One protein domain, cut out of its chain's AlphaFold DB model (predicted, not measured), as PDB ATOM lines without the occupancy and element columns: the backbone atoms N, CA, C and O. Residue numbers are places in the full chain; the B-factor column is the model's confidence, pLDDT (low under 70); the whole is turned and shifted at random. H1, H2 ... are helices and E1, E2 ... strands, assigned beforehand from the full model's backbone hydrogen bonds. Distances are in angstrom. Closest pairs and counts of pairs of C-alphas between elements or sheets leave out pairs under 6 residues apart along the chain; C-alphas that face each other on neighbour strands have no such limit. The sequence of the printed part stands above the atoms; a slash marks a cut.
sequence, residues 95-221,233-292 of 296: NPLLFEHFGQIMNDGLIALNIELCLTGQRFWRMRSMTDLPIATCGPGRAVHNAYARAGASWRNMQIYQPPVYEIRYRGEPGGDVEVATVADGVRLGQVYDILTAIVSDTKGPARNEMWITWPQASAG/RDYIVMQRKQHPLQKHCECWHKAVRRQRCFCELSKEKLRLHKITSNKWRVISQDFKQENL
ATOM      1  N   ASN A  95     129.751  29.271   3.872       89.56
ATOM      2  CA  ASN A  95     129.209  29.402   2.530       89.56
ATOM      3  C   ASN A  95     127.771  28.842   2.489       89.56
ATOM      4  O   ASN A  95     127.584  27.639   2.695       89.56
ATOM      5  N   PRO A  96     126.750  29.674   2.208       87.38
ATOM      6  CA  PRO A  96     125.351  29.273   2.333       87.38
ATOM      7  C   PRO A  96     124.963  28.157   1.358       87.38
ATOM      8  O   PRO A  96     124.177  27.288   1.724       87.38
ATOM      9  N   LEU A  97     125.557  28.118   0.157       86.69
ATOM     10  CA  LEU A  97     125.307  27.050  -0.822       86.69
ATOM     11  C   LEU A  97     125.809  25.706  -0.333       86.69
ATOM     12  O   LEU A  97     125.180  24.667  -0.542       86.69
ATOM     13  N   LEU A  98     126.980  25.734   0.299       88.50
ATOM     14  CA  LEU A  98     127.494  24.546   0.927       88.50
ATOM     15  C   LEU A  98     126.582  24.194   2.100       88.50
ATOM     16  O   LEU A  98     126.155  23.056   2.175       88.50
ATOM     17  N   PHE A  99     126.238  25.124   2.988       85.06
ATOM     18  CA  PHE A  99     125.415  24.822   4.163       85.06
ATOM     19  C   PHE A  99     124.051  24.214   3.812       85.06
ATOM     20  O   PHE A  99     123.643  23.231   4.421       85.06
ATOM     21  N   GLU A 100     123.379  24.716   2.781       82.62
ATOM     22  CA  GLU A 100     122.085  24.188   2.345       82.62
ATOM     23  C   GLU A 100     122.171  22.728   1.866       82.62
ATOM     24  O   GLU A 100     121.326  21.898   2.202       82.62
ATOM     25  N   HIS A 101     123.210  22.389   1.099       78.38
ATOM     26  CA  HIS A 101     123.357  21.055   0.505       78.38
ATOM     27  C   HIS A 101     124.219  20.099   1.332       78.38
ATOM     28  O   HIS A 101     124.155  18.884   1.148       78.38
ATOM     29  N   PHE A 102     125.040  20.642   2.224       80.62
ATOM     30  CA  PHE A 102     126.068  19.946   2.983       80.62
ATOM     31  C   PHE A 102     125.999  20.215   4.492       80.62
ATOM     32  O   PHE A 102     126.902  19.820   5.218       80.62
ATOM     33  N   GLY A 103     124.933  20.830   5.003       72.50
ATOM     34  CA  GLY A 103     124.799  21.190   6.421       72.50
ATOM     35  C   GLY A 103     124.806  20.007   7.393       72.50
ATOM     36  O   GLY A 103     125.037  20.187   8.576       72.50
ATOM     37  N   GLN A 104     124.625  18.772   6.919       70.62
ATOM     38  CA  GLN A 104     124.867  17.591   7.759       70.62
ATOM     39  C   GLN A 104     126.356  17.372   8.044       70.62
ATOM     40  O   GLN A 104     126.693  16.794   9.068       70.62
ATOM     41  N   ILE A 105     127.239  17.814   7.139       72.94
ATOM     42  CA  ILE A 105     128.690  17.679   7.296       72.94
ATOM     43  C   ILE A 105     129.361  18.938   7.827       72.94
ATOM     44  O   ILE A 105     130.465  18.858   8.353       72.94
ATOM     45  N   MET A 106     128.702  20.089   7.720       79.44
ATOM     46  CA  MET A 106     129.204  21.352   8.252       79.44
ATOM     47  C   MET A 106     128.332  21.807   9.400       79.44
ATOM     48  O   MET A 106     127.120  21.887   9.263       79.44
ATOM     49  N   ASN A 107     128.969  22.164  10.502       72.38
ATOM     50  CA  ASN A 107     128.295  22.788  11.621       72.38
ATOM     51  C   ASN A 107     128.794  24.229  11.765       72.38
ATOM     52  O   ASN A 107     129.904  24.545  11.334       72.38
ATOM     53  N   ASP A 108     128.022  25.075  12.437       69.06
ATOM     54  CA  ASP A 108     128.414  26.428  12.862       69.06
ATOM     55  C   ASP A 108     129.579  26.448  13.876       69.06
ATOM     56  O   ASP A 108     129.962  27.495  14.387       69.06
ATOM     57  N   GLY A 109     130.163  25.281  14.149       64.75
ATOM     58  CA  GLY A 109     131.227  25.085  15.111       64.75
ATOM     59  C   GLY A 109     130.713  24.804  16.517       64.75
ATOM     60  O   GLY A 109     131.512  24.456  17.365       64.75
ATOM     61  N   LEU A 110     129.419  24.852  16.822       65.25
ATOM     62  CA  LEU A 110     128.996  24.648  18.214       65.25
ATOM     63  C   LEU A 110     129.223  23.216  18.716       65.25
ATOM     64  O   LEU A 110     129.434  23.004  19.908       65.25
ATOM     65  N   ILE A 111     129.189  22.228  17.818       68.25
ATOM     66  CA  ILE A 111     129.324  20.809  18.163       68.25
ATOM     67  C   ILE A 111     130.245  20.132  17.150       68.25
ATOM     68  O   ILE A 111     130.073  20.304  15.937       68.25
ATOM     69  N   ALA A 112     131.201  19.341  17.646       72.31
ATOM     70  CA  ALA A 112     132.007  18.464  16.806       72.31
ATOM     71  C   ALA A 112     131.091  17.488  16.064       72.31
ATOM     72  O   ALA A 112     130.278  16.783  16.665       72.31
ATOM     73  N   LEU A 113     131.217  17.449  14.744       77.38
ATOM     74  CA  LEU A 113     130.422  16.545  13.942       77.38
ATOM     75  C   LEU A 113     131.037  15.154  13.974       77.38
ATOM     76  O   LEU A 113     132.220  15.006  13.696       77.38
ATOM     77  N   ASN A 114     130.214  14.145  14.225       79.44
ATOM     78  CA  ASN A 114     130.595  12.749  14.120       79.44
ATOM     79  C   ASN A 114     130.079  12.156  12.803       79.44
ATOM     80  O   ASN A 114     128.870  12.102  12.585       79.44
ATOM     81  N   ILE A 115     130.996  11.731  11.940       74.50
ATOM     82  CA  ILE A 115     130.707  11.037  10.687       74.50
ATOM     83  C   ILE A 115     131.138   9.582  10.836       74.50
ATOM     84  O   ILE A 115     132.320   9.277  11.026       74.50
ATOM     85  N   GLU A 116     130.188   8.668  10.680       70.06
ATOM     86  CA  GLU A 116     130.459   7.244  10.656       70.06
ATOM     87  C   GLU A 116     130.900   6.800   9.249       70.06
ATOM     88  O   GLU A 116     130.225   6.999   8.233       70.06
ATOM     89  N   LEU A 117     132.072   6.171   9.181       67.81
ATOM     90  CA  LEU A 117     132.689   5.685   7.953       67.81
ATOM     91  C   LEU A 117     132.902   4.173   8.058       67.81
ATOM     92  O   LEU A 117     133.780   3.682   8.774       67.81
ATOM     93  N   CYS A 118     132.115   3.407   7.306       62.81
ATOM     94  CA  CYS A 118     132.046   1.959   7.480       62.81
ATOM     95  C   CYS A 118     132.651   1.173   6.318       62.81
ATOM     96  O   CYS A 118     132.304   1.375   5.149       62.81
ATOM     97  N   LEU A 119     133.497   0.190   6.653       60.66
ATOM     98  CA  LEU A 119     133.982  -0.816   5.710       60.66
ATOM     99  C   LEU A 119     133.222  -2.130   5.849       60.66
ATOM    100  O   LEU A 119     133.217  -2.763   6.906       60.66
ATOM    101  N   THR A 120     132.655  -2.620   4.745       50.88
ATOM    102  CA  THR A 120     131.870  -3.860   4.772       50.88
ATOM    103  C   THR A 120     132.561  -5.024   4.069       50.88
ATOM    104  O   THR A 120     132.239  -5.347   2.937       50.88
ATOM    105  N   GLY A 121     133.427  -5.740   4.790       45.59
ATOM    106  CA  GLY A 121     133.611  -7.194   4.636       45.59
ATOM    107  C   GLY A 121     134.540  -7.740   3.530       45.59
ATOM    108  O   GLY A 121     134.829  -7.114   2.517       45.59
ATOM    109  N   GLN A 122     134.968  -8.997   3.728       44.16
ATOM    110  CA  GLN A 122     135.988  -9.725   2.944       44.16
ATOM    111  C   GLN A 122     135.686  -9.901   1.442       44.16
ATOM    112  O   GLN A 122     136.615  -9.990   0.645       44.16
ATOM    113  N   ARG A 123     134.412  -9.945   1.026       50.75
ATOM    114  CA  ARG A 123     134.030 -10.048  -0.402       50.75
ATOM    115  C   ARG A 123     133.919  -8.696  -1.106       50.75
ATOM    116  O   ARG A 123     133.806  -8.655  -2.327       50.75
ATOM    117  N   PHE A 124     133.975  -7.604  -0.349       50.59
ATOM    118  CA  PHE A 124     133.748  -6.252  -0.841       50.59
ATOM    119  C   PHE A 124     134.855  -5.304  -0.378       50.59
ATOM    120  O   PHE A 124     134.605  -4.138  -0.116       50.59
ATOM    121  N   TRP A 125     136.096  -5.791  -0.347       50.78
ATOM    122  CA  TRP A 125     137.310  -5.014  -0.064       50.78
ATOM    123  C   TRP A 125     137.462  -3.736  -0.913       50.78
ATOM    124  O   TRP A 125     138.238  -2.858  -0.561       50.78
ATOM    125  N   ARG A 126     136.701  -3.609  -2.010       51.53
ATOM    126  CA  ARG A 126     136.636  -2.417  -2.871       51.53
ATOM    127  C   ARG A 126     135.437  -1.495  -2.607       51.53
ATOM    128  O   ARG A 126     135.291  -0.495  -3.304       51.53
ATOM    129  N   MET A 127     134.534  -1.851  -1.691       52.09
ATOM    130  CA  MET A 127     133.300  -1.106  -1.427       52.09
ATOM    131  C   MET A 127     133.420  -0.319  -0.129       52.09
ATOM    132  O   MET A 127     133.626  -0.885   0.945       52.09
ATOM    133  N   ARG A 128     133.261   0.995  -0.260       59.03
ATOM    134  CA  ARG A 128     133.364   1.973   0.818       59.03
ATOM    135  C   ARG A 128     132.087   2.795   0.857       59.03
ATOM    136  O   ARG A 128     131.563   3.148  -0.201       59.03
ATOM    137  N   SER A 129     131.568   3.050   2.053       59.38
ATOM    138  CA  SER A 129     130.356   3.847   2.235       59.38
ATOM    139  C   SER A 129     130.609   4.945   3.252       59.38
ATOM    140  O   SER A 129     131.068   4.673   4.357       59.38
ATOM    141  N   MET A 130     130.268   6.167   2.860       64.94
ATOM    142  CA  MET A 130     130.195   7.322   3.746       64.94
ATOM    143  C   MET A 130     128.710   7.591   3.948       64.94
ATOM    144  O   MET A 130     128.034   8.039   3.025       64.94
ATOM    145  N   THR A 131     128.177   7.141   5.079       58.47
ATOM    146  CA  THR A 131     126.725   6.991   5.275       58.47
ATOM    147  C   THR A 131     126.060   8.297   5.657       58.47
ATOM    148  O   THR A 131     124.894   8.498   5.332       58.47
ATOM    149  N   ASP A 132     126.840   9.190   6.261       62.34
ATOM    150  CA  ASP A 132     126.336  10.409   6.885       62.34
ATOM    151  C   ASP A 132     126.692  11.660   6.069       62.34
ATOM    152  O   ASP A 132     126.489  12.785   6.514       62.34
ATOM    153  N   LEU A 133     127.225  11.488   4.850       64.50
ATOM    154  CA  LEU A 133     127.393  12.617   3.942       64.50
ATOM    155  C   LEU A 133     126.054  12.926   3.260       64.50
ATOM    156  O   LEU A 133     125.429  12.018   2.724       64.50
ATOM    157  N   PRO A 134     125.646  14.191   3.131       57.91
ATOM    158  CA  PRO A 134     124.389  14.555   2.482       57.91
ATOM    159  C   PRO A 134     124.372  14.250   0.975       57.91
ATOM    160  O   PRO A 134     123.299  14.000   0.426       57.91
ATOM    161  N   ILE A 135     125.533  14.092   0.317       58.72
ATOM    162  CA  ILE A 135     125.624  13.475  -1.027       58.72
ATOM    163  C   ILE A 135     124.995  12.068  -1.023       58.72
ATOM    164  O   ILE A 135     124.392  11.667  -2.018       58.72
ATOM    165  N   ALA A 136     125.085  11.348   0.101       51.22
ATOM    166  CA  ALA A 136     124.438  10.062   0.355       51.22
ATOM    167  C   ALA A 136     122.936  10.158   0.688       51.22
ATOM    168  O   ALA A 136     122.268   9.145   0.881       51.22
ATOM    169  N   THR A 137     122.367  11.362   0.729       52.34
ATOM    170  CA  THR A 137     120.917  11.580   0.867       52.34
ATOM    171  C   THR A 137     120.266  12.122  -0.407       52.34
ATOM    172  O   THR A 137     119.046  12.042  -0.548       52.34
ATOM    173  N   CYS A 138     121.057  12.580  -1.389       51.34
ATOM    174  CA  CYS A 138     120.583  13.076  -2.684       51.34
ATOM    175  C   CYS A 138     120.127  11.938  -3.618       51.34
ATOM    176  O   CYS A 138     120.710  11.678  -4.670       51.34
ATOM    177  N   GLY A 139     119.042  11.269  -3.242       52.47
ATOM    178  CA  GLY A 139     118.274  10.393  -4.113       52.47
ATOM    179  C   GLY A 139     118.905   9.026  -4.424       52.47
ATOM    180  O   GLY A 139     120.093   8.770  -4.240       52.47
ATOM    181  N   PRO A 140     118.087   8.079  -4.902       47.00
ATOM    182  CA  PRO A 140     118.511   6.706  -5.096       47.00
ATOM    183  C   PRO A 140     119.252   6.508  -6.428       47.00
ATOM    184  O   PRO A 140     118.677   5.966  -7.368       47.00
ATOM    185  N   GLY A 141     120.523   6.898  -6.544       57.72
ATOM    186  CA  GLY A 141     121.221   6.685  -7.814       57.72
ATOM    187  C   GLY A 141     122.736   6.833  -7.802       57.72
ATOM    188  O   GLY A 141     123.276   7.888  -7.490       57.72
ATOM    189  N   ARG A 142     123.422   5.801  -8.315       62.47
ATOM    190  CA  ARG A 142     124.868   5.815  -8.610       62.47
ATOM    191  C   ARG A 142     125.274   6.976  -9.531       62.47
ATOM    192  O   ARG A 142     126.373   7.498  -9.410       62.47
ATOM    193  N   ALA A 143     124.386   7.389 -10.440       66.62
ATOM    194  CA  ALA A 143     124.636   8.488 -11.372       66.62
ATOM    195  C   ALA A 143     124.746   9.851 -10.666       66.62
ATOM    196  O   ALA A 143     125.641  10.628 -10.986       66.62
ATOM    197  N   VAL A 144     123.879  10.113  -9.682       67.06
ATOM    198  CA  VAL A 144     123.916  11.348  -8.885       67.06
ATOM    199  C   VAL A 144     125.199  11.383  -8.064       67.06
ATOM    200  O   VAL A 144     125.946  12.352  -8.137       67.06
ATOM    201  N   HIS A 145     125.529  10.275  -7.395       69.06
ATOM    202  CA  HIS A 145     126.782  10.143  -6.653       69.06
ATOM    203  C   HIS A 145     128.015  10.429  -7.521       69.06
ATOM    204  O   HIS A 145     128.854  11.238  -7.142       69.06
ATOM    205  N   ASN A 146     128.113   9.826  -8.709       72.44
ATOM    206  CA  ASN A 146     129.246  10.059  -9.606       72.44
ATOM    207  C   ASN A 146     129.329  11.523 -10.067       72.44
ATOM    208  O   ASN A 146     130.424  12.063 -10.212       72.44
ATOM    209  N   ALA A 147     128.187  12.187 -10.266       74.00
ATOM    210  CA  ALA A 147     128.153  13.606 -10.603       74.00
ATOM    211  C   ALA A 147     128.631  14.504  -9.447       74.00
ATOM    212  O   ALA A 147     129.239  15.544  -9.715       74.00
ATOM    213  N   TYR A 148     128.394  14.098  -8.195       74.00
ATOM    214  CA  TYR A 148     128.912  14.782  -7.009       74.00
ATOM    215  C   TYR A 148     130.395  14.483  -6.767       74.00
ATOM    216  O   TYR A 148     131.158  15.420  -6.575       74.00
ATOM    217  N   ALA A 149     130.815  13.218  -6.821       75.06
ATOM    218  CA  ALA A 149     132.172  12.783  -6.475       75.06
ATOM    219  C   ALA A 149     133.238  13.092  -7.545       75.06
ATOM    220  O   ALA A 149     134.429  12.975  -7.272       75.06
ATOM    221  N   ARG A 150     132.843  13.477  -8.768       81.75
ATOM    222  CA  ARG A 150     133.796  13.811  -9.843       81.75
ATOM    223  C   ARG A 150     134.720  14.970  -9.447       81.75
ATOM    224  O   ARG A 150     134.262  15.959  -8.879       81.75
ATOM    225  N   ALA A 151     135.985  14.901  -9.863       80.44
ATOM    226  CA  ALA A 151     137.010  15.904  -9.549       80.44
ATOM    227  C   ALA A 151     136.610  17.348  -9.921       80.44
ATOM    228  O   ALA A 151     136.897  18.280  -9.181       80.44
ATOM    229  N   GLY A 152     135.882  17.536 -11.027       82.06
ATOM    230  CA  GLY A 152     135.426  18.851 -11.500       82.06
ATOM    231  C   GLY A 152     134.071  19.322 -10.955       82.06
ATOM    232  O   GLY A 152     133.431  20.170 -11.580       82.06
ATOM    233  N   ALA A 153     133.552  18.736  -9.873       85.75
ATOM    234  CA  ALA A 153     132.303  19.210  -9.282       85.75
ATOM    235  C   ALA A 153     132.493  20.604  -8.656       85.75
ATOM    236  O   ALA A 153     133.458  20.839  -7.937       85.75
ATOM    237  N   SER A 154     131.562  21.530  -8.908       86.81
ATOM    238  CA  SER A 154     131.703  22.937  -8.498       86.81
ATOM    239  C   SER A 154     131.856  23.112  -6.988       86.81
ATOM    240  O   SER A 154     132.676  23.915  -6.559       86.81
ATOM    241  N   TRP A 155     131.131  22.326  -6.187       88.81
ATOM    242  CA  TRP A 155     131.206  22.371  -4.724       88.81
ATOM    243  C   TRP A 155     132.604  22.029  -4.186       88.81
ATOM    244  O   TRP A 155     132.983  22.524  -3.130       88.81
ATOM    245  N   ARG A 156     133.404  21.237  -4.919       90.25
ATOM    246  CA  ARG A 156     134.774  20.891  -4.505       90.25
ATOM    247  C   ARG A 156     135.690  22.109  -4.489       90.25
ATOM    248  O   ARG A 156     136.627  22.147  -3.701       90.25
ATOM    249  N   ASN A 157     135.389  23.095  -5.334       90.44
ATOM    250  CA  ASN A 157     136.158  24.325  -5.469       90.44
ATOM    251  C   ASN A 157     135.603  25.479  -4.628       90.44
ATOM    252  O   ASN A 157     136.164  26.566  -4.665       90.44
ATOM    253  N   MET A 158     134.497  25.274  -3.912       92.81
ATOM    254  CA  MET A 158     133.912  26.303  -3.058       92.81
ATOM    255  C   MET A 158     134.629  26.345  -1.717       92.81
ATOM    256  O   MET A 158     134.879  25.302  -1.103       92.81
ATOM    257  N   GLN A 159     134.916  27.555  -1.249       92.81
ATOM    258  CA  GLN A 159     135.402  27.753   0.106       92.81
ATOM    259  C   GLN A 159     134.305  27.485   1.123       92.81
ATOM    260  O   GLN A 159     133.129  27.775   0.885       92.81
ATOM    261  N   ILE A 160     134.711  26.935   2.264       91.94
ATOM    262  CA  ILE A 160     133.795  26.592   3.354       91.94
ATOM    263  C   ILE A 160     133.415  27.841   4.152       91.94
ATOM    264  O   ILE A 160     132.246  28.015   4.489       91.94
ATOM    265  N   TYR A 161     134.388  28.717   4.412       89.75
ATOM    266  CA  TYR A 161     134.230  29.909   5.242       89.75
ATOM    267  C   TYR A 161     134.647  31.182   4.521       89.75
ATOM    268  O   TYR A 161     135.548  31.170   3.687       89.75
ATOM    269  N   GLN A 162     134.022  32.284   4.924       86.88
ATOM    270  CA  GLN A 162     134.405  33.649   4.584       86.88
ATOM    271  C   GLN A 162     134.559  34.462   5.887       86.88
ATOM    272  O   GLN A 162     133.565  34.626   6.604       86.88
ATOM    273  N   PRO A 163     135.767  34.953   6.241       86.31
ATOM    274  CA  PRO A 163     137.034  34.788   5.515       86.31
ATOM    275  C   PRO A 163     137.534  33.326   5.479       86.31
ATOM    276  O   PRO A 163     137.086  32.515   6.301       86.31
ATOM    277  N   PRO A 164     138.460  32.992   4.556       89.06
ATOM    278  CA  PRO A 164     138.948  31.629   4.388       89.06
ATOM    279  C   PRO A 164     139.693  31.105   5.621       89.06
ATOM    280  O   PRO A 164     140.226  31.854   6.443       89.06
ATOM    281  N   VAL A 165     139.729  29.782   5.739       89.50
ATOM    282  CA  VAL A 165     140.506  29.033   6.739       89.50
ATOM    283  C   VAL A 165     141.686  28.428   6.011       89.50
ATOM    284  O   VAL A 165     141.459  27.830   4.975       89.50
ATOM    285  N   TYR A 166     142.913  28.548   6.501       90.44
ATOM    286  CA  TYR A 166     144.100  28.171   5.715       90.44
ATOM    287  C   TYR A 166     144.753  26.866   6.174       90.44
ATOM    288  O   TYR A 166     145.783  26.473   5.636       90.44
ATOM    289  N   GLU A 167     144.170  26.182   7.157       91.94
ATOM    290  CA  GLU A 167     144.808  25.040   7.803       91.94
ATOM    291  C   GLU A 167     143.800  23.935   8.140       91.94
ATOM    292  O   GLU A 167     142.726  24.184   8.703       91.94
ATOM    293  N   ILE A 168     144.172  22.699   7.808       92.88
ATOM    294  CA  ILE A 168     143.488  21.474   8.223       92.88
ATOM    295  C   ILE A 168     144.462  20.670   9.077       92.88
ATOM    296  O   ILE A 168     145.586  20.401   8.663       92.88
ATOM    297  N   ARG A 169     144.017  20.257  10.259       92.69
ATOM    298  CA  ARG A 169     144.748  19.362  11.151       92.69
ATOM    299  C   ARG A 169     144.099  17.998  11.135       92.69
ATOM    300  O   ARG A 169     142.937  17.871  11.524       92.69
ATOM    301  N   TYR A 170     144.842  16.983  10.731       91.25
ATOM    302  CA  TYR A 170     144.406  15.601  10.772       91.25
ATOM    303  C   TYR A 170     145.092  14.853  11.915       91.25
ATOM    304  O   TYR A 170     146.275  15.032  12.180       91.25
ATOM    305  N   ARG A 171     144.331  14.016  12.618       90.12
ATOM    306  CA  ARG A 171     144.834  13.109  13.647       90.12
ATOM    307  C   ARG A 171     144.290  11.710  13.377       90.12
ATOM    308  O   ARG A 171     143.073  11.502  13.398       90.12
ATOM    309  N   GLY A 172     145.196  10.760  13.154       86.69
ATOM    310  CA  GLY A 172     144.851   9.384  12.793       86.69
ATOM    311  C   GLY A 172     144.162   8.577  13.897       86.69
ATOM    312  O   GLY A 172     143.235   7.831  13.602       86.69
ATOM    313  N   GLU A 173     144.592   8.743  15.148       86.50
ATOM    314  CA  GLU A 173     144.005   8.104  16.334       86.50
ATOM    315  C   GLU A 173     144.035   9.071  17.531       86.50
ATOM    316  O   GLU A 173     144.890   9.964  17.571       86.50
ATOM    317  N   PRO A 174     143.153   8.923  18.537       82.75
ATOM    318  CA  PRO A 174     143.196   9.742  19.747       82.75
ATOM    319  C   PRO A 174     144.570   9.654  20.435       82.75
ATOM    320  O   PRO A 174     145.013   8.573  20.806       82.75
ATOM    321  N   GLY A 175     145.243  10.797  20.592       84.06
ATOM    322  CA  GLY A 175     146.600  10.877  21.154       84.06
ATOM    323  C   GLY A 175     147.742  10.678  20.149       84.06
ATOM    324  O   GLY A 175     148.896  10.811  20.539       84.06
ATOM    325  N   GLY A 176     147.442  10.396  18.877       86.81
ATOM    326  CA  GLY A 176     148.442  10.348  17.812       86.81
ATOM    327  C   GLY A 176     148.932  11.729  17.373       86.81
ATOM    328  O   GLY A 176     148.327  12.762  17.703       86.81
ATOM    329  N   ASP A 177     150.005  11.714  16.583       89.75
ATOM    330  CA  ASP A 177     150.584  12.910  15.978       89.75
ATOM    331  C   ASP A 177     149.560  13.647  15.107       89.75
ATOM    332  O   ASP A 177     148.634  13.060  14.535       89.75
ATOM    333  N   VAL A 178     149.702  14.971  15.076       90.19
ATOM    334  CA  VAL A 178     148.832  15.854  14.303       90.19
ATOM    335  C   VAL A 178     149.548  16.228  13.018       90.19
ATOM    336  O   VAL A 178     150.552  16.935  13.042       90.19
ATOM    337  N   GLU A 179     148.994  15.782  11.902       89.62
ATOM    338  CA  GLU A 179     149.415  16.182  10.568       89.62
ATOM    339  C   GLU A 179     148.743  17.509  10.215       89.62
ATOM    340  O   GLU A 179     147.537  17.685  10.410       89.62
ATOM    341  N   VAL A 180     149.526  18.466   9.724       88.81
ATOM    342  CA  VAL A 180     149.050  19.815   9.408       88.81
ATOM    343  C   VAL A 180     149.166  20.045   7.909       88.81
ATOM    344  O   VAL A 180     150.261  20.031   7.356       88.81
ATOM    345  N   ALA A 181     148.031  20.296   7.263       88.50
ATOM    346  CA  ALA A 181     147.950  20.660   5.858       88.50
ATOM    347  C   ALA A 181     147.579  22.142   5.726       88.50
ATOM    348  O   ALA A 181     146.459  22.550   6.048       88.50
ATOM    349  N   THR A 182     148.516  22.951   5.232       88.81
ATOM    350  CA  THR A 182     148.284  24.364   4.906       88.81
ATOM    351  C   THR A 182     147.780  24.514   3.475       88.81
ATOM    352  O   THR A 182     148.358  23.947   2.548       88.81
ATOM    353  N   VAL A 183     146.738  25.317   3.275       89.31
ATOM    354  CA  VAL A 183     146.110  25.563   1.974       89.31
ATOM    355  C   VAL A 183     146.198  27.048   1.649       89.31
ATOM    356  O   VAL A 183     145.512  27.845   2.278       89.31
ATOM    357  N   ALA A 184     147.012  27.411   0.655       86.06
ATOM    358  CA  ALA A 184     147.296  28.807   0.304       86.06
ATOM    359  C   ALA A 184     146.033  29.630  -0.013       86.06
ATOM    360  O   ALA A 184     145.882  30.742   0.487       86.06
ATOM    361  N   ASP A 185     145.094  29.053  -0.766       86.81
ATOM    362  CA  ASP A 185     143.869  29.734  -1.217       86.81
ATOM    363  C   ASP A 185     142.670  29.506  -0.282       86.81
ATOM    364  O   ASP A 185     141.512  29.713  -0.653       86.81
ATOM    365  N   GLY A 186     142.942  29.029   0.932       90.56
ATOM    366  CA  GLY A 186     141.927  28.646   1.895       90.56
ATOM    367  C   GLY A 186     141.266  27.296   1.602       90.56
ATOM    368  O   GLY A 186     141.221  26.790   0.480       90.56
ATOM    369  N   VAL A 187     140.735  26.698   2.660       92.50
ATOM    370  CA  VAL A 187     140.183  25.356   2.678       92.50
ATOM    371  C   VAL A 187     138.846  25.328   1.953       92.50
ATOM    372  O   VAL A 187     137.886  26.036   2.286       92.50
ATOM    373  N   ARG A 188     138.786  24.436   0.973       93.81
ATOM    374  CA  ARG A 188     137.614  24.149   0.153       93.81
ATOM    375  C   ARG A 188     136.985  22.832   0.575       93.81
ATOM    376  O   ARG A 188     137.664  21.920   1.051       93.81
ATOM    377  N   LEU A 189     135.681  22.683   0.346       92.00
ATOM    378  CA  LEU A 189     134.973  21.464   0.754       92.00
ATOM    379  C   LEU A 189     135.498  20.207   0.047       92.00
ATOM    380  O   LEU A 189     135.484  19.121   0.624       92.00
ATOM    381  N   GLY A 190     136.009  20.352  -1.181       90.69
ATOM    382  CA  GLY A 190     136.644  19.256  -1.909       90.69
ATOM    383  C   GLY A 190     137.826  18.654  -1.154       90.69
ATOM    384  O   GLY A 190     137.951  17.440  -1.111       90.69
ATOM    385  N   GLN A 191     138.634  19.478  -0.489       91.38
ATOM    386  CA  GLN A 191     139.811  19.025   0.258       91.38
ATOM    387  C   GLN A 191     139.420  18.241   1.515       91.38
ATOM    388  O   GLN A 191     139.964  17.172   1.770       91.38
ATOM    389  N   VAL A 192     138.416  18.720   2.259       90.62
ATOM    390  CA  VAL A 192     137.863  17.986   3.412       90.62
ATOM    391  C   VAL A 192     137.295  16.637   2.964       90.62
ATOM    392  O   VAL A 192     137.549  15.609   3.591       90.62
ATOM    393  N   TYR A 193     136.566  16.616   1.847       86.62
ATOM    394  CA  TYR A 193     136.033  15.381   1.273       86.62
ATOM    395  C   TYR A 193     137.136  14.404   0.840       86.62
ATOM    396  O   TYR A 193     136.993  13.194   1.022       86.62
ATOM    397  N   ASP A 194     138.231  14.913   0.279       85.38
ATOM    398  CA  ASP A 194     139.374  14.109  -0.155       85.38
ATOM    399  C   ASP A 194     140.049  13.427   1.035       85.38
ATOM    400  O   ASP A 194     140.294  12.222   0.974       85.38
ATOM    401  N   ILE A 195     140.230  14.148   2.148       85.19
ATOM    402  CA  ILE A 195     140.745  13.591   3.407       85.19
ATOM    403  C   ILE A 195     139.812  12.504   3.942       85.19
ATOM    404  O   ILE A 195     140.258  11.392   4.221       85.19
ATOM    405  N   LEU A 196     138.503  12.771   4.023       83.50
ATOM    406  CA  LEU A 196     137.527  11.752   4.430       83.50
ATOM    407  C   LEU A 196     137.636  10.504   3.552       83.50
ATOM    408  O   LEU A 196     137.687   9.380   4.051       83.50
ATOM    409  N   THR A 197     137.739  10.699   2.240       78.31
ATOM    410  CA  THR A 197     137.827   9.607   1.273       78.31
ATOM    411  C   THR A 197     139.141   8.834   1.384       78.31
ATOM    412  O   THR A 197     139.107   7.609   1.244       78.31
ATOM    413  N   ALA A 198     140.269   9.493   1.666       79.81
ATOM    414  CA  ALA A 198     141.578   8.879   1.916       79.81
ATOM    415  C   ALA A 198     141.619   8.101   3.246       79.81
ATOM    416  O   ALA A 198     142.203   7.028   3.341       79.81
ATOM    417  N   ILE A 199     140.877   8.538   4.258       76.75
ATOM    418  CA  ILE A 199     140.753   7.784   5.512       76.75
ATOM    419  C   ILE A 199     140.000   6.472   5.287       76.75
ATOM    420  O   ILE A 199     140.448   5.390   5.691       76.75
ATOM    421  N   VAL A 200     138.861   6.534   4.585       72.12
ATOM    422  CA  VAL A 200     138.166   5.301   4.183       72.12
ATOM    423  C   VAL A 200     139.058   4.493   3.228       72.12
ATOM    424  O   VAL A 200     139.119   3.268   3.344       72.12
ATOM    425  N   SER A 201     139.792   5.219   2.375       71.81
ATOM    426  CA  SER A 201     140.961   4.904   1.527       71.81
ATOM    427  C   SER A 201     141.928   3.834   2.031       71.81
ATOM    428  O   SER A 201     142.213   2.826   1.377       71.81
ATOM    429  N   ASP A 202     142.379   4.057   3.255       74.19
ATOM    430  CA  ASP A 202     143.534   3.366   3.827       74.19
ATOM    431  C   ASP A 202     143.159   2.398   4.937       74.19
ATOM    432  O   ASP A 202     143.971   1.583   5.381       74.19
ATOM    433  N   THR A 203     141.897   2.417   5.360       74.56
ATOM    434  CA  THR A 203     141.415   1.493   6.376       74.56
ATOM    435  C   THR A 203     141.534   0.046   5.864       74.56
ATOM    436  O   THR A 203     140.929  -0.345   4.859       74.56
ATOM    437  N   LYS A 204     142.333  -0.765   6.569       76.88
ATOM    438  CA  LYS A 204     142.560  -2.187   6.270       76.88
ATOM    439  C   LYS A 204     141.624  -3.071   7.098       76.88
ATOM    440  O   LYS A 204     141.514  -2.920   8.311       76.88
ATOM    441  N   GLY A 205     141.014  -4.063   6.446       73.56
ATOM    442  CA  GLY A 205     140.138  -5.042   7.099       73.56
ATOM    443  C   GLY A 205     138.737  -4.508   7.436       73.56
ATOM    444  O   GLY A 205     138.385  -3.392   7.063       73.56
ATOM    445  N   PRO A 206     137.883  -5.323   8.083       71.81
ATOM    446  CA  PRO A 206     136.580  -4.866   8.547       71.81
ATOM    447  C   PRO A 206     136.774  -3.956   9.765       71.81
ATOM    448  O   PRO A 206     137.174  -4.411  10.833       71.81
ATOM    449  N   ALA A 207     136.494  -2.671   9.600       78.94
ATOM    450  CA  ALA A 207     136.537  -1.693  10.675       78.94
ATOM    451  C   ALA A 207     135.430  -0.657  10.483       78.94
ATOM    452  O   ALA A 207     134.987  -0.390   9.360       78.94
ATOM    453  N   ARG A 208     134.996  -0.094  11.604       81.94
ATOM    454  CA  ARG A 208     134.145   1.090  11.668       81.94
ATOM    455  C   ARG A 208     135.063   2.245  12.038       81.94
ATOM    456  O   ARG A 208     135.701   2.186  13.080       81.94
ATOM    457  N   ASN A 209     135.197   3.243  11.177       82.31
ATOM    458  CA  ASN A 209     135.908   4.461  11.536       82.31
ATOM    459  C   ASN A 209     134.881   5.496  11.954       82.31
ATOM    460  O   ASN A 209     133.889   5.718  11.267       82.31
ATOM    461  N   GLU A 210     135.140   6.107  13.087       87.00
ATOM    462  CA  GLU A 210     134.413   7.261  13.572       87.00
ATOM    463  C   GLU A 210     135.276   8.479  13.272       87.00
ATOM    464  O   GLU A 210     136.480   8.461  13.544       87.00
ATOM    465  N   MET A 211     134.694   9.488  12.634       87.06
ATOM    466  CA  MET A 211     135.416  10.682  12.231       87.06
ATOM    467  C   MET A 211     134.800  11.905  12.885       87.06
ATOM    468  O   MET A 211     133.662  12.256  12.587       87.06
ATOM    469  N   TRP A 212     135.564  12.582  13.732       87.88
ATOM    470  CA  TRP A 212     135.154  13.842  14.327       87.88
ATOM    471  C   TRP A 212     135.721  15.010  13.545       87.88
ATOM    472  O   TRP A 212     136.937  15.143  13.393       87.88
ATOM    473  N   ILE A 213     134.835  15.871  13.059       88.81
ATOM    474  CA  ILE A 213     135.200  17.123  12.410       88.81
ATOM    475  C   ILE A 213     134.846  18.266  13.347       88.81
ATOM    476  O   ILE A 213     133.690  18.464  13.720       88.81
ATOM    477  N   THR A 214     135.863  19.028  13.722       87.38
ATOM    478  CA  THR A 214     135.736  20.226  14.542       87.38
ATOM    479  C   THR A 214     136.009  21.432  13.661       87.38
ATOM    480  O   THR A 214     137.103  21.592  13.118       87.38
ATOM    481  N   TRP A 215     134.987  22.257  13.497       87.44
ATOM    482  CA  TRP A 215     135.022  23.427  12.636       87.44
ATOM    483  C   TRP A 215     135.601  24.652  13.370       87.44
ATOM    484  O   TRP A 215     135.476  24.747  14.593       87.44
ATOM    485  N   PRO A 216     136.239  25.602  12.666       78.19
ATOM    486  CA  PRO A 216     136.733  26.833  13.275       78.19
ATOM    487  C   PRO A 216     135.538  27.606  13.840       78.19
ATOM    488  O   PRO A 216     134.562  27.800  13.125       78.19
ATOM    489  N   GLN A 217     135.637  28.022  15.109       65.62
ATOM    490  CA  GLN A 217     134.572  28.475  16.043       65.62
ATOM    491  C   GLN A 217     134.091  27.432  17.070       65.62
ATOM    492  O   GLN A 217     133.495  27.810  18.077       65.62
ATOM    493  N   ALA A 218     134.466  26.160  16.925       48.00
ATOM    494  CA  ALA A 218     134.258  25.137  17.946       48.00
ATOM    495  C   ALA A 218     135.294  25.210  19.069       48.00
ATOM    496  O   ALA A 218     136.320  24.522  19.065       48.00
ATOM    497  N   SER A 219     135.016  26.075  20.036       39.41
ATOM    498  CA  SER A 219     135.608  26.010  21.366       39.41
ATOM    499  C   SER A 219     134.631  26.596  22.389       39.41
ATOM    500  O   SER A 219     134.903  27.615  23.019       39.41
ATOM    501  N   ALA A 220     133.500  25.922  22.599       39.50
ATOM    502  CA  ALA A 220     133.095  25.720  23.985       39.50
ATOM    503  C   ALA A 220     134.093  24.693  24.538       39.50
ATOM    504  O   ALA A 220     134.213  23.602  23.986       39.50
ATOM    505  N   GLY A 221     134.919  25.129  25.489       40.88
ATOM    506  CA  GLY A 221     136.152  24.462  25.887       40.88
ATOM    507  C   GLY A 221     135.992  22.976  26.198       40.88
ATOM    508  O   GLY A 221     135.119  22.586  26.971       40.88
ATOM    509  N   ARG A 233     140.154  29.324  17.276       65.81
ATOM    510  CA  ARG A 233     140.716  28.340  16.349       65.81
ATOM    511  C   ARG A 233     140.489  28.807  14.917       65.81
ATOM    512  O   ARG A 233     139.344  28.933  14.479       65.81
ATOM    513  N   ASP A 234     141.589  28.963  14.194       84.00
ATOM    514  CA  ASP A 234     141.635  29.359  12.782       84.00
ATOM    515  C   ASP A 234     141.919  28.179  11.839       84.00
ATOM    516  O   ASP A 234     142.362  28.366  10.709       84.00
ATOM    517  N   TYR A 235     141.636  26.955  12.293       88.75
ATOM    518  CA  TYR A 235     141.877  25.711  11.562       88.75
ATOM    519  C   TYR A 235     140.719  24.718  11.725       88.75
ATOM    520  O   TYR A 235     139.964  24.770  12.698       88.75
ATOM    521  N   ILE A 236     140.595  23.793  10.771       90.88
ATOM    522  CA  ILE A 236     139.666  22.655  10.837       90.88
ATOM    523  C   ILE A 236     140.402  21.469  11.456       90.88
ATOM    524  O   ILE A 236     141.512  21.162  11.031       90.88
ATOM    525  N   VAL A 237     139.804  20.779  12.430       91.06
ATOM    526  CA  VAL A 237     140.369  19.535  12.985       91.06
ATOM    527  C   VAL A 237     139.560  18.345  12.528       91.06
ATOM    528  O   VAL A 237     138.336  18.339  12.597       91.06
ATOM    529  N   MET A 238     140.271  17.313  12.114       91.62
ATOM    530  CA  MET A 238     139.748  16.057  11.627       91.62
ATOM    531  C   MET A 238     140.393  14.942  12.449       91.62
ATOM    532  O   MET A 238     141.591  14.705  12.340       91.62
ATOM    533  N   GLN A 239     139.622  14.274  13.301       90.44
ATOM    534  CA  GLN A 239     140.116  13.198  14.160       90.44
ATOM    535  C   GLN A 239     139.441  11.889  13.804       90.44
ATOM    536  O   GLN A 239     138.218  11.812  13.760       90.44
ATOM    537  N   ARG A 240     140.235  10.848  13.598       89.38
ATOM    538  CA  ARG A 240     139.743   9.497  13.366       89.38
ATOM    539  C   ARG A 240     139.862   8.674  14.649       89.38
ATOM    540  O   ARG A 240     140.837   8.798  15.384       89.38
ATOM    541  N   LYS A 241     138.881   7.806  14.890       89.38
ATOM    542  CA  LYS A 241     138.991   6.652  15.788       89.38
ATOM    543  C   LYS A 241     138.594   5.398  15.045       89.38
ATOM    544  O   LYS A 241     137.466   5.276  14.555       89.38
ATOM    545  N   GLN A 242     139.517   4.449  14.957       87.75
ATOM    546  CA  GLN A 242     139.230   3.163  14.350       87.75
ATOM    547  C   GLN A 242     138.672   2.182  15.385       87.75
ATOM    548  O   GLN A 242     139.299   1.859  16.389       87.75
ATOM    549  N   HIS A 243     137.504   1.619  15.087       86.06
ATOM    550  CA  HIS A 243     136.906   0.510  15.822       86.06
ATOM    551  C   HIS A 243     137.101  -0.778  15.010       86.06
ATOM    552  O   HIS A 243     136.351  -1.033  14.054       86.06
ATOM    553  N   PRO A 244     138.127  -1.595  15.316       82.38
ATOM    554  CA  PRO A 244     138.352  -2.844  14.603       82.38
ATOM    555  C   PRO A 244     137.179  -3.800  14.843       82.38
ATOM    556  O   PRO A 244     136.823  -4.102  15.981       82.38
ATOM    557  N   LEU A 245     136.576  -4.314  13.769       78.44
ATOM    558  CA  LEU A 245     135.537  -5.331  13.893       78.44
ATOM    559  C   LEU A 245     136.200  -6.702  13.979       78.44
ATOM    560  O   LEU A 245     137.027  -7.065  13.135       78.44
ATOM    561  N   GLN A 246     135.798  -7.505  14.963       76.81
ATOM    562  CA  GLN A 246     136.287  -8.875  15.071       76.81
ATOM    563  C   GLN A 246     136.022  -9.649  13.766       76.81
ATOM    564  O   GLN A 246     134.918  -9.654  13.196       76.81
ATOM    565  N   LYS A 247     137.061 -10.329  13.268       71.69
ATOM    566  CA  LYS A 247     136.976 -11.126  12.032       71.69
ATOM    567  C   LYS A 247     135.957 -12.260  12.182       71.69
ATOM    568  O   LYS A 247     135.182 -12.513  11.256       71.69
ATOM    569  N   HIS A 248     135.881 -12.850  13.372       71.19
ATOM    570  CA  HIS A 248     135.029 -13.990  13.700       71.19
ATOM    571  C   HIS A 248     134.145 -13.654  14.906       71.19
ATOM    572  O   HIS A 248     134.613 -12.981  15.815       71.19
ATOM    573  N   CYS A 249     132.881 -14.105  14.919       69.56
ATOM    574  CA  CYS A 249     132.194 -14.222  16.210       69.56
ATOM    575  C   CYS A 249     132.707 -15.496  16.880       69.56
ATOM    576  O   CYS A 249     132.764 -16.532  16.220       69.56
ATOM    577  N   GLU A 250     132.949 -15.469  18.186       68.06
ATOM    578  CA  GLU A 250     133.135 -16.670  19.020       68.06
ATOM    579  C   GLU A 250     131.987 -17.687  18.862       68.06
ATOM    580  O   GLU A 250     132.165 -18.899  18.970       68.06
ATOM    581  N   CYS A 251     130.806 -17.198  18.486       68.75
ATOM    582  CA  CYS A 251     129.642 -17.970  18.078       68.75
ATOM    583  C   CYS A 251     129.911 -18.967  16.941       68.75
ATOM    584  O   CYS A 251     129.123 -19.886  16.748       68.75
ATOM    585  N   TRP A 252     130.971 -18.761  16.155       62.59
ATOM    586  CA  TRP A 252     131.315 -19.611  15.019       62.59
ATOM    587  C   TRP A 252     131.819 -20.993  15.454       62.59
ATOM    588  O   TRP A 252     131.647 -21.956  14.713       62.59
ATOM    589  N   HIS A 253     132.380 -21.098  16.663       64.06
ATOM    590  CA  HIS A 253     132.877 -22.358  17.224       64.06
ATOM    591  C   HIS A 253     131.811 -23.154  17.974       64.06
ATOM    592  O   HIS A 253     131.937 -24.366  18.128       64.06
ATOM    593  N   LYS A 254     130.733 -22.505  18.424       62.31
ATOM    594  CA  LYS A 254     129.618 -23.221  19.041       62.31
ATOM    595  C   LYS A 254     128.787 -23.835  17.919       62.31
ATOM    596  O   LYS A 254     128.252 -23.112  17.085       62.31
ATOM    597  N   ALA A 255     128.643 -25.162  17.918       55.50
ATOM    598  CA  ALA A 255     127.829 -25.953  16.983       55.50
ATOM    599  C   ALA A 255     126.309 -25.669  17.075       55.50
ATOM    600  O   ALA A 255     125.471 -26.522  16.776       55.50
ATOM    601  N   VAL A 256     125.931 -24.462  17.496       54.91
ATOM    602  CA  VAL A 256     124.570 -23.964  17.415       54.91
ATOM    603  C   VAL A 256     124.284 -23.777  15.932       54.91
ATOM    604  O   VAL A 256     124.926 -22.999  15.229       54.91
ATOM    605  N   ARG A 257     123.370 -24.621  15.455       51.22
ATOM    606  CA  ARG A 257     122.895 -24.756  14.079       51.22
ATOM    607  C   ARG A 257     122.810 -23.413  13.349       51.22
ATOM    608  O   ARG A 257     122.494 -22.397  13.946       51.22
ATOM    609  N   ARG A 258     122.977 -23.478  12.021       54.06
ATOM    610  CA  ARG A 258     122.902 -22.447  10.954       54.06
ATOM    611  C   ARG A 258     121.785 -21.375  11.030       54.06
ATOM    612  O   ARG A 258     121.640 -20.587  10.097       54.06
ATOM    613  N   GLN A 259     120.983 -21.312  12.084       54.56
ATOM    614  CA  GLN A 259     120.092 -20.201  12.373       54.56
ATOM    615  C   GLN A 259     120.916 -19.019  12.891       54.56
ATOM    616  O   GLN A 259     121.453 -19.050  13.989       54.56
ATOM    617  N   ARG A 260     121.049 -18.012  12.017       58.44
ATOM    618  CA  ARG A 260     121.484 -16.626  12.265       58.44
ATOM    619  C   ARG A 260     122.021 -16.391  13.675       58.44
ATOM    620  O   ARG A 260     121.269 -16.167  14.614       58.44
ATOM    621  N   CYS A 261     123.337 -16.382  13.800       59.75
ATOM    622  CA  CYS A 261     123.973 -15.847  14.986       59.75
ATOM    623  C   CYS A 261     123.502 -14.388  15.199       59.75
ATOM    624  O   CYS A 261     123.729 -13.548  14.333       59.75
ATOM    625  N   PHE A 262     122.836 -14.097  16.320       63.28
ATOM    626  CA  PHE A 262     122.311 -12.767  16.679       63.28
ATOM    627  C   PHE A 262     123.254 -11.961  17.587       63.28
ATOM    628  O   PHE A 262     122.812 -11.029  18.257       63.28
ATOM    629  N   CYS A 263     124.544 -12.306  17.635       71.38
ATOM    630  CA  CYS A 263     125.501 -11.509  18.399       71.38
ATOM    631  C   CYS A 263     125.589 -10.078  17.851       71.38
ATOM    632  O   CYS A 263     125.255  -9.825  16.688       71.38
ATOM    633  N   GLU A 264     126.070  -9.148  18.674       68.56
ATOM    634  CA  GLU A 264     126.239  -7.746  18.280       68.56
ATOM    635  C   GLU A 264     127.068  -7.601  17.005       68.56
ATOM    636  O   GLU A 264     126.675  -6.872  16.104       68.56
ATOM    637  N   LEU A 265     128.124  -8.405  16.843       68.88
ATOM    638  CA  LEU A 265     128.928  -8.421  15.621       68.88
ATOM    639  C   LEU A 265     128.103  -8.774  14.372       68.88
ATOM    640  O   LEU A 265     128.321  -8.212  13.302       68.88
ATOM    641  N   SER A 266     127.159  -9.711  14.480       70.50
ATOM    642  CA  SER A 266     126.275 -10.092  13.374       70.50
ATOM    643  C   SER A 266     125.183  -9.055  13.131       70.50
ATOM    644  O   SER A 266     124.848  -8.808  11.972       70.50
ATOM    645  N   LYS A 267     124.651  -8.423  14.187       75.88
ATOM    646  CA  LYS A 267     123.712  -7.297  14.066       75.88
ATOM    647  C   LYS A 267     124.379  -6.109  13.380       75.88
ATOM    648  O   LYS A 267     123.806  -5.576  12.435       75.88
ATOM    649  N   GLU A 268     125.605  -5.780  13.770       72.50
ATOM    650  CA  GLU A 268     126.372  -4.685  13.189       72.50
ATOM    651  C   GLU A 268     126.775  -5.011  11.753       72.50
ATOM    652  O   GLU A 268     126.484  -4.241  10.847       72.50
ATOM    653  N   LYS A 269     127.296  -6.215  11.472       69.94
ATOM    654  CA  LYS A 269     127.540  -6.661  10.087       69.94
ATOM    655  C   LYS A 269     126.274  -6.608   9.230       69.94
ATOM    656  O   LYS A 269     126.361  -6.230   8.066       69.94
ATOM    657  N   LEU A 270     125.110  -6.970   9.772       72.88
ATOM    658  CA  LEU A 270     123.837  -6.898   9.053       72.88
ATOM    659  C   LEU A 270     123.384  -5.448   8.837       72.88
ATOM    660  O   LEU A 270     122.927  -5.130   7.742       72.88
ATOM    661  N   ARG A 271     123.519  -4.576   9.843       74.75
ATOM    662  CA  ARG A 271     123.256  -3.132   9.739       74.75
ATOM    663  C   ARG A 271     124.135  -2.524   8.653       74.75
ATOM    664  O   ARG A 271     123.616  -1.949   7.703       74.75
ATOM    665  N   LEU A 272     125.439  -2.763   8.728       67.12
ATOM    666  CA  LEU A 272     126.414  -2.331   7.739       67.12
ATOM    667  C   LEU A 272     126.099  -2.877   6.345       67.12
ATOM    668  O   LEU A 272     126.127  -2.131   5.372       67.12
ATOM    669  N   HIS A 273     125.732  -4.157   6.231       66.12
ATOM    670  CA  HIS A 273     125.374  -4.742   4.943       66.12
ATOM    671  C   HIS A 273     124.094  -4.134   4.359       66.12
ATOM    672  O   HIS A 273     124.034  -3.931   3.149       66.12
ATOM    673  N   LYS A 274     123.094  -3.809   5.191       66.50
ATOM    674  CA  LYS A 274     121.882  -3.092   4.761       66.50
ATOM    675  C   LYS A 274     122.212  -1.688   4.264       66.50
ATOM    676  O   LYS A 274     121.657  -1.254   3.256       66.50
ATOM    677  N   ILE A 275     123.125  -1.001   4.946       62.66
ATOM    678  CA  ILE A 275     123.574   0.323   4.528       62.66
ATOM    679  C   ILE A 275     124.304   0.233   3.175       62.66
ATOM    680  O   ILE A 275     123.967   0.965   2.249       62.66
ATOM    681  N   THR A 276     125.201  -0.740   2.985       57.66
ATOM    682  CA  THR A 276     125.949  -0.882   1.719       57.66
ATOM    683  C   THR A 276     125.180  -1.544   0.578       57.66
ATOM    684  O   THR A 276     125.511  -1.344  -0.597       57.66
ATOM    685  N   SER A 277     124.129  -2.316   0.872       54.28
ATOM    686  CA  SER A 277     123.202  -2.819  -0.150       54.28
ATOM    687  C   SER A 277     122.325  -1.701  -0.706       54.28
ATOM    688  O   SER A 277     121.935  -1.748  -1.874       54.28
ATOM    689  N   ASN A 278     122.070  -0.669   0.099       49.00
ATOM    690  CA  ASN A 278     121.255   0.473  -0.268       49.00
ATOM    691  C   ASN A 278     122.140   1.615  -0.795       49.00
ATOM    692  O   ASN A 278     122.398   2.598  -0.125       49.00
ATOM    693  N   LYS A 279     122.535   1.491  -2.067       48.09
ATOM    694  CA  LYS A 279     122.794   2.609  -3.004       48.09
ATOM    695  C   LYS A 279     124.068   3.460  -2.854       48.09
ATOM    696  O   LYS A 279     124.362   4.180  -3.806       48.09
ATOM    697  N   TRP A 280     124.886   3.303  -1.816       54.19
ATOM    698  CA  TRP A 280     126.073   4.157  -1.621       54.19
ATOM    699  C   TRP A 280     127.369   3.357  -1.692       54.19
ATOM    700  O   TRP A 280     127.726   2.603  -0.790       54.19
ATOM    701  N   ARG A 281     128.045   3.464  -2.839       58.75
ATOM    702  CA  ARG A 281     129.321   2.797  -3.108       58.75
ATOM    703  C   ARG A 281     130.286   3.828  -3.663       58.75
ATOM    704  O   ARG A 281     130.214   4.141  -4.849       58.75
ATOM    705  N   VAL A 282     131.206   4.294  -2.830       52.75
ATOM    706  CA  VAL A 282     132.453   4.865  -3.331       52.75
ATOM    707  C   VAL A 282     133.289   3.662  -3.747       52.75
ATOM    708  O   VAL A 282     133.689   2.845  -2.914       52.75
ATOM    709  N   ILE A 283     133.452   3.467  -5.054       52.97
ATOM    710  CA  ILE A 283     134.433   2.497  -5.528       52.97
ATOM    711  C   ILE A 283     135.774   3.186  -5.322       52.97
ATOM    712  O   ILE A 283     136.033   4.207  -5.950       52.97
ATOM    713  N   SER A 284     136.632   2.631  -4.468       50.12
ATOM    714  CA  SER A 284     137.972   3.193  -4.247       50.12
ATOM    715  C   SER A 284     138.794   3.313  -5.537       50.12
ATOM    716  O   SER A 284     139.745   4.072  -5.590       50.12
ATOM    717  N   GLN A 285     138.418   2.585  -6.595       52.25
ATOM    718  CA  GLN A 285     139.092   2.611  -7.893       52.25
ATOM    719  C   GLN A 285     138.893   3.919  -8.667       52.25
ATOM    720  O   GLN A 285     139.762   4.274  -9.457       52.25
ATOM    721  N   ASP A 286     137.785   4.631  -8.440       52.06
ATOM    722  CA  ASP A 286     137.524   5.919  -9.100       52.06
ATOM    723  C   ASP A 286     138.294   7.064  -8.416       52.06
ATOM    724  O   ASP A 286     138.389   8.173  -8.943       52.06
ATOM    725  N   PHE A 287     138.868   6.785  -7.244       55.16
ATOM    726  CA  PHE A 287     139.570   7.737  -6.405       55.16
ATOM    727  C   PHE A 287     141.031   7.332  -6.263       55.16
ATOM    728  O   PHE A 287     141.446   6.661  -5.320       55.16
ATOM    729  N   LYS A 288     141.818   7.699  -7.266       59.09
ATOM    730  CA  LYS A 288     143.263   7.530  -7.223       59.09
ATOM    731  C   LYS A 288     143.884   8.620  -6.350       59.09
ATOM    732  O   LYS A 288     143.394   9.745  -6.347       59.09
ATOM    733  N   GLN A 289     144.982   8.299  -5.669       59.31
ATOM    734  CA  GLN A 289     145.739   9.250  -4.845       59.31
ATOM    735  C   GLN A 289     146.162  10.502  -5.638       59.31
ATOM    736  O   GLN A 289     146.162  11.600  -5.098       59.31
ATOM    737  N   GLU A 290     146.408  10.357  -6.946       62.91
ATOM    738  CA  GLU A 290     146.704  11.461  -7.878       62.91
ATOM    739  C   GLU A 290     145.569  12.497  -8.024       62.91
ATOM    740  O   GLU A 290     145.805  13.594  -8.519       62.91
ATOM    741  N   ASN A 291     144.346  12.169  -7.593       59.59
ATOM    742  CA  ASN A 291     143.190  13.066  -7.645       59.59
ATOM    743  C   ASN A 291     142.948  13.821  -6.325       59.59
ATOM    744  O   ASN A 291     141.977  14.578  -6.245       59.59
ATOM    745  N   LEU A 292     143.767  13.587  -5.292       62.44
ATOM    746  CA  LEU A 292     143.652  14.293  -4.020       62.44
ATOM    747  C   LEU A 292     144.119  15.740  -4.186       62.44
ATOM    748  O   LEU A 292     145.220  15.999  -4.665       62.44
TER     749      LEU A 292
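This is residues 95 to 221 and 233 to 292 of the 296 residues of an uncharacterized protein of Cordyceps javanica (UniProt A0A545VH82). A twisted sheet of six strands curls round the long helix H4, while a second long helix, H5, crosses E1 and E2 on the other face. H3 packs on residues 189 to 191 of H4, H1 and H2 are near H3 and off the sheet, and residues 253 to 260, in the loop between E6 and H5, stick out at one end. The 187 printed residues include five named helices and six named strands, in the order H1 E1 E2 H2 H3 E3 E4 H4 E5 E6 H5; the class is mixed, with 85 residues, under half, in named elements. The sheet is mixed, in the order E2, E1, E5, E6, E3, E4. The whole is compact, with a radius of gyration of the C-alphas of 18.0 A, yet elongated in outline, spanning 62 by 39 by 30 A.

H1, residues 96 to 102, is close to but not clearly touching H3, residues 154 to 157; their closest C-alphas, Leu 98 and Trp 155, are 7.1 A apart. E1, residues 113 to 119, and E2, residues 127 to 130, form a hairpin, with N 118 and O 129 3.4 A apart, within hydrogen-bond range. H2, residues 142 to 149, is near H3. E3, residues 167 to 171, and E4, residues 178 to 182, form a hairpin, with N 170 to O 179 at 2.8 A. H4, residues 189 to 202, touches H3 with residues 189 to 191 alone; the closest C-alphas, Arg 156 and Gly 190, are 3.6 A apart. E5, residues 207 to 214, is antiparallel to E1, with N 115 to O 211 at 2.8 A, and to E6, residues 236 to 244, with N 212 to O 239 at 2.8 A. E6 is parallel to E3, with N 171 to O 238 at 2.8 A. E4, H4 and E5 form a split strand-helix-strand unit, two strands that run the same way in one sheet with a helix between them along the chain, here with E6 and E3 between the two strands in the sheet; its crossover is right-handed. H5, residues 264 to 277, runs across the strands at a height over the sheet of 10.0 A, at 89 degrees to E1 on the local plane; with H4 on the opposite face there are three layers. In H1, H2, H4 and H5 every O i to N i+4 pair is within hydrogen-bond range; H3 is too short for one.

H1 begins at C-alpha 96 (125.351, 29.273, 2.333). H4 is 20.3 A long, E5 22.3 A and E6 25.8 A. H5, 19.3 A long, ends at C-alpha 277 (123.202, -2.819, -0.150).

The C-alphas of Pro 163 and Ala 255 are farthest apart, at 62.5 A. Residues 222 to 232 are not printed, and C-alphas 221 and 233 are 11.3 A apart. The links E2 to H2 and E6 to H5 are long. Mean pLDDT of the printed part is 73.0; 77 residues are under 70, among them 117 to 145 and 272 to 292.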